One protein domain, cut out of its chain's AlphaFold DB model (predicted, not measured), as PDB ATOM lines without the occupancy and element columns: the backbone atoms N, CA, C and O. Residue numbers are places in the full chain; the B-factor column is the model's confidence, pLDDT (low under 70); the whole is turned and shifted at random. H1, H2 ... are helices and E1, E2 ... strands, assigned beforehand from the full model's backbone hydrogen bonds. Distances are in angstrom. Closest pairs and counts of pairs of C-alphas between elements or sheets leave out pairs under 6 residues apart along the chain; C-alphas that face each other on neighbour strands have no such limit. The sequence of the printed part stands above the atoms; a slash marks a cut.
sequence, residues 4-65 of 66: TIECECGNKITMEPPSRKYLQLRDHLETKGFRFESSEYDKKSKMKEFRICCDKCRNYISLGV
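Overview. This is residues 4 to 65 of the 66 residues of an uncharacterized protein of Enterocloster clostridioformis (UniProt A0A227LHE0). A small sheet of three strands, E3 E4 E5, has one short helix, H1, over one face along E3, and a small separate hairpin, E1 and E2, beside the helix toward the E5 edge of the sheet, with E2 nearer H1 and E1 nearer E5. The printed part has 62 residues, in the order E1 E2 H1 E3 E4 E5, mostly strand. Both sheets are antiparallel. The whole is compact, with a radius of gyration of the C-alphas of 12.0 A and spans of 34 by 26 by 15 A.

Along the chain. Find C-alpha 4 at (27.335, -2.787, -26.945), where E1, residues 4 to 6, begins. E2 is residues 12 to 15, and H1 is residues 25 to 31, 10.3 A long. E3, residues 34 to 41, and E4, residues 47 to 54, are each 20.5 A long; E3 bends by 50 degrees at residue 37. E5, residues 60 to 64, ends at C-alpha 64, (30.990, 6.380, -34.411).

Arrangement. Look first at the meander E3 E4 E5, each strand the antiparallel neighbour of the one before; N 35 and O 53 are 2.7 A apart, and N 61 and O 52 are 2.7 A apart, within hydrogen-bond range. H1 is on this sheet, over E3, at a height of 7.7 A, and runs along the strands; the closest C-alphas of H1 and E3, Arg 26 and Phe 36, are 5.8 A apart. Every O i to N i+4 pair in H1 is within hydrogen-bond range. In the hairpin E1 and E2, N 5 and O 13 are 2.8 A apart. The closest C-alphas of E2 and H1, Ile 13 and Leu 29, are 7.5 A apart; those of E1 and E5, Ile 5 and Ile 61, 7.9 A. E2 and E4 are apart.

Size, cuts and confidence. The C-alphas farthest apart, Gly 10 and Lys 44, are 34.9 A apart. The printed part has no cut and no long link. The model's pLDDT is under 70 at residues 17 to 23, 45 to 47 and 64 to 65.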
ATOM      1  N   THR A   4      28.460  -1.931 -26.557       74.38
ATOM      2  CA  THR A   4      27.335  -2.787 -26.945       74.38
ATOM      3  C   THR A   4      26.952  -2.454 -28.372       74.38
ATOM      4  O   THR A   4      26.712  -1.294 -28.686       74.38
ATOM      5  N   ILE A   5      26.912  -3.473 -29.219       77.38
ATOM      6  CA  ILE A   5      26.524  -3.373 -30.620       77.38
ATOM      7  C   ILE A   5      25.267  -4.210 -30.763       77.38
ATOM      8  O   ILE A   5      25.282  -5.416 -30.510       77.38
ATOM      9  N   GLU A   6      24.172  -3.556 -31.108       78.69
ATOM     10  CA  GLU A   6      22.870  -4.183 -31.270       78.69
ATOM     11  C   GLU A   6      22.403  -3.945 -32.700       78.69
ATOM     12  O   GLU A   6      22.513  -2.843 -33.232       78.69
ATOM     13  N   CYS A   7      21.950  -5.012 -33.345       79.56
ATOM     14  CA  CYS A   7      21.393  -4.988 -34.680       79.56
ATOM     15  C   CYS A   7      19.885  -5.198 -34.591       79.56
ATOM     16  O   CYS A   7      19.416  -6.011 -33.792       79.56
ATOM     17  N   GLU A   8      19.133  -4.535 -35.466       77.56
ATOM     18  CA  GLU A   8      17.666  -4.592 -35.497       77.56
ATOM     19  C   GLU A   8      17.106  -6.005 -35.704       77.56
ATOM     20  O   GLU A   8      15.992  -6.298 -35.288       77.56
ATOM     21  N   CYS A   9      17.894  -6.932 -36.261       79.31
ATOM     22  CA  CYS A   9      17.503  -8.339 -36.357       79.31
ATOM     23  C   CYS A   9      17.586  -9.113 -35.022       79.31
ATOM     24  O   CYS A   9      17.510 -10.343 -35.005       79.31
ATOM     25  N   GLY A  10      17.777  -8.406 -33.903       77.25
ATOM     26  CA  GLY A  10      17.899  -8.967 -32.557       77.25
ATOM     27  C   GLY A  10      19.277  -9.557 -32.260       77.25
ATOM     28  O   GLY A  10      19.456 -10.213 -31.233       77.25
ATOM     29  N   ASN A  11      20.258  -9.361 -33.149       81.19
ATOM     30  CA  ASN A  11      21.622  -9.806 -32.897       81.19
ATOM     31  C   ASN A  11      22.340  -8.764 -32.040       81.19
ATOM     32  O   ASN A  11      22.325  -7.577 -32.354       81.19
ATOM     33  N   LYS A  12      22.980  -9.200 -30.960       81.38
ATOM     34  CA  LYS A  12      23.597  -8.306 -29.983       81.38
ATOM     35  C   LYS A  12      24.935  -8.856 -29.547       81.38
ATOM     36  O   LYS A  12      25.048 -10.025 -29.178       81.38
ATOM     37  N   ILE A  13      25.933  -7.989 -29.517       81.56
ATOM     38  CA  ILE A  13      27.223  -8.277 -28.919       81.56
ATOM     39  C   ILE A  13      27.557  -7.212 -27.887       81.56
ATOM     40  O   ILE A  13      27.369  -6.015 -28.082       81.56
ATOM     41  N   THR A  14      28.016  -7.671 -26.735       77.06
ATOM     42  CA  THR A  14      28.454  -6.817 -25.641       77.06
ATOM     43  C   THR A  14      29.894  -7.172 -25.349       77.06
ATOM     44  O   THR A  14      30.205  -8.328 -25.073       77.06
ATOM     45  N   MET A  15      30.766  -6.183 -25.452       75.94
ATOM     46  CA  MET A  15      32.194  -6.320 -25.245       75.94
ATOM     47  C   MET A  15      32.623  -5.391 -24.123       75.94
ATOM     48  O   MET A  15      32.308  -4.199 -24.119       75.94
ATOM     49  N   GLU A  16      33.363  -5.936 -23.171       73.62
ATOM     50  CA  GLU A  16      33.933  -5.164 -22.079       73.62
ATOM     51  C   GLU A  16      35.457  -5.166 -22.245       73.62
ATOM     52  O   GLU A  16      36.100  -6.175 -21.949       73.62
ATOM     53  N   PRO A  17      36.058  -4.097 -22.808       66.69
ATOM     54  CA  PRO A  17      37.508  -3.975 -22.870       66.69
ATOM     55  C   PRO A  17      38.121  -4.087 -21.467       66.69
ATOM     56  O   PRO A  17      37.733  -3.324 -20.573       66.69
ATOM     57  N   PRO A  18      39.110  -4.980 -21.266       66.00
ATOM     58  CA  PRO A  18      39.874  -5.009 -20.031       66.00
ATOM     59  C   PRO A  18      40.584  -3.667 -19.851       66.00
ATOM     60  O   PRO A  18      41.193  -3.150 -20.792       66.00
ATOM     61  N   SER A  19      40.561  -3.117 -18.636       58.34
ATOM     62  CA  SER A  19      41.336  -1.924 -18.291       58.34
ATOM     63  C   SER A  19      42.803  -2.145 -18.680       58.34
ATOM     64  O   SER A  19      43.482  -2.960 -18.063       58.34
ATOM     65  N   ARG A  20      43.283  -1.407 -19.695       56.94
ATOM     66  CA  ARG A  20      44.652  -1.423 -20.268       56.94
ATOM     67  C   ARG A  20      44.953  -2.425 -21.393       56.94
ATOM     68  O   ARG A  20      46.105  -2.477 -21.817       56.94
ATOM     69  N   LYS A  21      43.983  -3.176 -21.929       59.44
ATOM     70  CA  LYS A  21      44.202  -3.984 -23.147       59.44
ATOM     71  C   LYS A  21      43.398  -3.446 -24.326       59.44
ATOM     72  O   LYS A  21      42.229  -3.101 -24.183       59.44
ATOM     73  N   TYR A  22      44.031  -3.421 -25.498       63.44
ATOM     74  CA  TYR A  22      43.329  -3.230 -26.762       63.44
ATOM     75  C   TYR A  22      42.439  -4.448 -27.003       63.44
ATOM     76  O   TYR A  22      42.931  -5.568 -27.128       63.44
ATOM     77  N   LEU A  23      41.127  -4.228 -27.029       66.38
ATOM     78  CA  LEU A  23      40.175  -5.259 -27.409       66.38
ATOM     79  C   LEU A  23      40.169  -5.369 -28.937       66.38
ATOM     80  O   LEU A  23      39.875  -4.394 -29.631       66.38
ATOM     81  N   GLN A  24      40.491  -6.547 -29.470       70.69
ATOM     82  CA  GLN A  24      40.387  -6.801 -30.904       70.69
ATOM     83  C   GLN A  24      38.919  -7.005 -31.281       70.69
ATOM     84  O   GLN A  24      38.405  -8.119 -31.260       70.69
ATOM     85  N   LEU A  25      38.244  -5.904 -31.632       72.62
ATOM     86  CA  LEU A  25      36.845  -5.884 -32.081       72.62
ATOM     87  C   LEU A  25      36.559  -6.964 -33.132       72.62
ATOM     88  O   LEU A  25      35.545  -7.642 -33.051       72.62
ATOM     89  N   ARG A  26      37.473  -7.153 -34.086       71.31
ATOM     90  CA  ARG A  26      37.319  -8.100 -35.196       71.31
ATOM     91  C   ARG A  26      37.067  -9.543 -34.736       71.31
ATOM     92  O   ARG A  26      36.134 -10.167 -35.222       71.31
ATOM     93  N   ASP A  27      37.831 -10.017 -33.756       73.06
ATOM     94  CA  ASP A  27      37.761 -11.396 -33.249       73.06
ATOM     95  C   ASP A  27      36.424 -11.670 -32.537       73.06
ATOM     96  O   ASP A  27      35.727 -12.664 -32.761       73.06
ATOM     97  N   HIS A  28      35.997 -10.707 -31.721       76.00
ATOM     98  CA  HIS A  28      34.729 -10.785 -31.005       76.00
ATOM     99  C   HIS A  28      33.515 -10.650 -31.932       76.00
ATOM    100  O   HIS A  28      32.492 -11.288 -31.700       76.00
ATOM    101  N   LEU A  29      33.611  -9.832 -32.982       78.38
ATOM    102  CA  LEU A  29      32.547  -9.686 -33.970       78.38
ATOM    103  C   LEU A  29      32.332 -10.997 -34.733       78.38
ATOM    104  O   LEU A  29      31.202 -11.499 -34.756       78.38
ATOM    105  N   GLU A  30      33.403 -11.584 -35.279       77.62
ATOM    106  CA  GLU A  30      33.312 -12.802 -36.099       77.62
ATOM    107  C   GLU A  30      32.705 -13.971 -35.308       77.62
ATOM    108  O   GLU A  30      31.836 -14.681 -35.817       77.62
ATOM    109  N   THR A  31      33.039 -14.107 -34.020       76.44
ATOM    110  CA  THR A  31      32.477 -15.161 -33.150       76.44
ATOM    111  C   THR A  31      30.971 -15.039 -32.878       76.44
ATOM    112  O   THR A  31      30.342 -16.013 -32.461       76.44
ATOM    113  N   LYS A  32      30.358 -13.871 -33.109       75.44
ATOM    114  CA  LYS A  32      28.921 -13.617 -32.879       75.44
ATOM    115  C   LYS A  32      28.129 -13.380 -34.168       75.44
ATOM    116  O   LYS A  32      26.988 -12.913 -34.113       75.44
ATOM    117  N   GLY A  33      28.707 -13.713 -35.323       78.94
ATOM    118  CA  GLY A  33      28.056 -13.509 -36.618       78.94
ATOM    119  C   GLY A  33      27.980 -12.034 -37.008       78.94
ATOM    120  O   GLY A  33      27.029 -11.603 -37.658       78.94
ATOM    121  N   PHE A  34      28.959 -11.245 -36.574       83.31
ATOM    122  CA  PHE A  34      29.209  -9.914 -37.094       83.31
ATOM    123  C   PHE A  34      30.523  -9.927 -37.867       83.31
ATOM    124  O   PHE A  34      31.510 -10.511 -37.443       83.31
ATOM    125  N   ARG A  35      30.565  -9.253 -39.005       82.12
ATOM    126  CA  ARG A  35      31.758  -9.139 -39.826       82.12
ATOM    127  C   ARG A  35      32.233  -7.704 -39.808       82.12
ATOM    128  O   ARG A  35      31.486  -6.791 -40.140       82.12
ATOM    129  N   PHE A  36      33.484  -7.501 -39.423       79.88
ATOM    130  CA  PHE A  36      34.111  -6.202 -39.601       79.88
ATOM    131  C   PHE A  36      34.343  -5.965 -41.095       79.88
ATOM    132  O   PHE A  36      35.004  -6.777 -41.743       79.88
ATOM    133  N   GLU A  37      33.791  -4.880 -41.636       79.56
ATOM    134  CA  GLU A  37      33.894  -4.596 -43.067       79.56
ATOM    135  C   GLU A  37      34.930  -3.515 -43.354       79.56
ATOM    136  O   GLU A  37      35.820  -3.712 -44.179       79.56
ATOM    137  N   SER A  38      34.848  -2.370 -42.678       75.38
ATOM    138  CA  SER A  38      35.756  -1.251 -42.928       75.38
ATOM    139  C   SER A  38      35.823  -0.304 -41.742       75.38
ATOM    140  O   SER A  38      34.893  -0.206 -40.944       75.38
ATOM    141  N   SER A  39      36.930   0.420 -41.646       80.06
ATOM    142  CA  SER A  39      37.105   1.523 -40.713       80.06
ATOM    143  C   SER A  39      37.387   2.805 -41.465       80.06
ATOM    144  O   SER A  39      38.256   2.849 -42.334       80.06
ATOM    145  N   GLU A  40      36.662   3.853 -41.101       76.06
ATOM    146  CA  GLU A  40      36.919   5.198 -41.574       76.06
ATOM    147  C   GLU A  40      37.780   5.937 -40.547       76.06
ATOM    148  O   GLU A  40      37.488   5.970 -39.345       76.06
ATOM    149  N   TYR A  41      38.878   6.513 -41.031       75.19
ATOM    150  CA  TYR A  41      39.817   7.294 -40.237       75.19
ATOM    151  C   TYR A  41      39.723   8.755 -40.667       75.19
ATOM    152  O   TYR A  41      39.712   9.064 -41.858       75.19
ATOM    153  N   ASP A  42      39.666   9.663 -39.698       73.69
ATOM    154  CA  ASP A  42      39.678  11.098 -39.958       73.69
ATOM    155  C   ASP A  42      41.087  11.564 -40.392       73.69
ATOM    156  O   ASP A  42      42.081  10.855 -40.202       73.69
ATOM    157  N   LYS A  43      41.215  12.792 -40.916       73.31
ATOM    158  CA  LYS A  43      42.478  13.350 -41.456       73.31
ATOM    159  C   LYS A  43      43.632  13.397 -40.441       73.31
ATOM    160  O   LYS A  43      44.776  13.608 -40.826       73.31
ATOM    161  N   LYS A  44      43.339  13.213 -39.149       75.94
ATOM    162  CA  LYS A  44      44.315  13.125 -38.049       75.94
ATOM    163  C   LYS A  44      44.711  11.686 -37.678       75.94
ATOM    164  O   LYS A  44      45.252  11.485 -36.593       75.94
ATOM    165  N   SER A  45      44.400  10.692 -38.511       67.25
ATOM    166  CA  SER A  45      44.602   9.258 -38.224       67.25
ATOM    167  C   SER A  45      43.875   8.766 -36.967       67.25
ATOM    168  O   SER A  45      44.222   7.731 -36.400       67.25
ATOM    169  N   LYS A  46      42.850   9.501 -36.521       68.06
ATOM    170  CA  LYS A  46      41.930   9.038 -35.484       68.06
ATOM    171  C   LYS A  46      40.819   8.244 -36.145       68.06
ATOM    172  O   LYS A  46      40.247   8.685 -37.136       68.06
ATOM    173  N   MET A  47      40.540   7.072 -35.598       66.81
ATOM    174  CA  MET A  47      39.417   6.248 -36.024       66.81
ATOM    175  C   MET A  47      38.127   7.015 -35.741       66.81
ATOM    176  O   MET A  47      37.955   7.478 -34.619       66.81
ATOM    177  N   LYS A  48      37.290   7.205 -36.761       72.81
ATOM    178  CA  LYS A  48      36.056   7.997 -36.684       72.81
ATOM    179  C   LYS A  48      34.829   7.104 -36.690       72.81
ATOM    180  O   LYS A  48      33.915   7.301 -35.898       72.81
ATOM    181  N   GLU A  49      34.836   6.103 -37.564       74.62
ATOM    182  CA  GLU A  49      33.712   5.195 -37.737       74.62
ATOM    183  C   GLU A  49      34.198   3.774 -38.021       74.62
ATOM    184  O   GLU A  49      35.171   3.550 -38.743       74.62
ATOM    185  N   PHE A  50      33.494   2.797 -37.463       80.12
ATOM    186  CA  PHE A  50      33.644   1.388 -37.797       80.12
ATOM    187  C   PHE A  50      32.361   0.905 -38.463       80.12
ATOM    188  O   PHE A  50      31.278   1.076 -37.903       80.12
ATOM    189  N   ARG A  51      32.480   0.248 -39.616       80.31
ATOM    190  CA  ARG A  51      31.373  -0.438 -40.281       80.31
ATOM    191  C   ARG A  51      31.435  -1.925 -40.005       80.31
ATOM    192  O   ARG A  51      32.426  -2.605 -40.288       80.31
ATOM    193  N   ILE A  52      30.345  -2.419 -39.445       84.81
ATOM    194  CA  ILE A  52      30.179  -3.796 -39.015       84.81
ATOM    195  C   ILE A  52      28.957  -4.338 -39.735       84.81
ATOM    196  O   ILE A  52      27.871  -3.797 -39.601       84.81
ATOM    197  N   CYS A  53      29.111  -5.412 -40.490       84.81
ATOM    198  CA  CYS A  53      28.000  -6.101 -41.123       84.81
ATOM    199  C   CYS A  53      27.479  -7.203 -40.191       84.81
ATOM    200  O   CYS A  53      28.258  -7.926 -39.576       84.81
ATOM    201  N   CYS A  54      26.168  -7.358 -40.058       85.38
ATOM    202  CA  CYS A  54      25.579  -8.502 -39.377       85.38
ATOM    203  C   CYS A  54      25.394  -9.639 -40.381       85.38
ATOM    204  O   CYS A  54      24.587  -9.516 -41.293       85.38
ATOM    205  N   ASP A  55      26.073 -10.770 -40.202       83.56
ATOM    206  CA  ASP A  55      25.979 -11.906 -41.132       83.56
ATOM    207  C   ASP A  55      24.547 -12.473 -41.200       83.56
ATOM    208  O   ASP A  55      24.059 -12.889 -42.248       83.56
ATOM    209  N   LYS A  56      23.820 -12.363 -40.081       82.50
ATOM    210  CA  LYS A  56      22.446 -12.852 -39.923       82.50
ATOM    211  C   LYS A  56      21.423 -12.145 -40.814       82.50
ATOM    212  O   LYS A  56      20.506 -12.784 -41.316       82.50
ATOM    213  N   CYS A  57      21.539 -10.827 -40.949       84.56
ATOM    214  CA  CYS A  57      20.548  -9.993 -41.634       84.56
ATOM    215  C   CYS A  57      21.149  -9.111 -42.738       84.56
ATOM    216  O   CYS A  57      20.426  -8.362 -43.383       84.56
ATOM    217  N   ARG A  58      22.466  -9.214 -42.966       82.06
ATOM    218  CA  ARG A  58      23.274  -8.400 -43.889       82.06
ATOM    219  C   ARG A  58      23.135  -6.888 -43.692       82.06
ATOM    220  O   ARG A  58      23.448  -6.118 -44.593       82.06
ATOM    221  N   ASN A  59      22.683  -6.468 -42.512       83.19
ATOM    222  CA  ASN A  59      22.586  -5.061 -42.148       83.19
ATOM    223  C   ASN A  59      23.940  -4.510 -41.719       83.19
ATOM    224  O   ASN A  59      24.741  -5.210 -41.099       83.19
ATOM    225  N   TYR A  60      24.144  -3.228 -41.992       79.94
ATOM    226  CA  TYR A  60      25.349  -2.500 -41.627       79.94
ATOM    227  C   TYR A  60      25.109  -1.681 -40.364       79.94
ATOM    228  O   TYR A  60      24.159  -0.909 -40.279       79.94
ATOM    229  N   ILE A  61      25.988  -1.847 -39.385       77.88
ATOM    230  CA  ILE A  61      26.062  -1.050 -38.173       77.88
ATOM    231  C   ILE A  61      27.284  -0.144 -38.298       77.88
ATOM    232  O   ILE A  61      28.421  -0.620 -38.348       77.88
ATOM    233  N   SER A  62      27.043   1.161 -38.357       72.69
ATOM    234  CA  SER A  62      28.063   2.203 -38.264       72.69
ATOM    235  C   SER A  62      28.206   2.628 -36.806       72.69
ATOM    236  O   SER A  62      27.260   3.132 -36.200       72.69
ATOM    237  N   LEU A  63      29.384   2.408 -36.232       70.25
ATOM    238  CA  LEU A  63      29.713   2.822 -34.874       70.25
ATOM    239  C   LEU A  63      30.675   4.003 -34.937       70.25
ATOM    240  O   LEU A  63      31.837   3.834 -35.304       70.25
ATOM    241  N   GLY A  64      30.174   5.186 -34.590       58.97
ATOM    242  CA  GLY A  64      30.990   6.380 -34.411       58.97
ATOM    243  C   GLY A  64      31.764   6.320 -33.094       58.97
ATOM    244  O   GLY A  64      31.229   5.892 -32.071       58.97
ATOM    245  N   VAL A  65      33.024   6.737 -33.125       61.09
ATOM    246  CA  VAL A  65      33.868   6.952 -31.942       61.09
ATOM    247  C   VAL A  65      34.133   8.448 -31.838       61.09
ATOM    248  O   VAL A  65      34.821   9.003 -32.693       61.09
TER     249      VAL A  65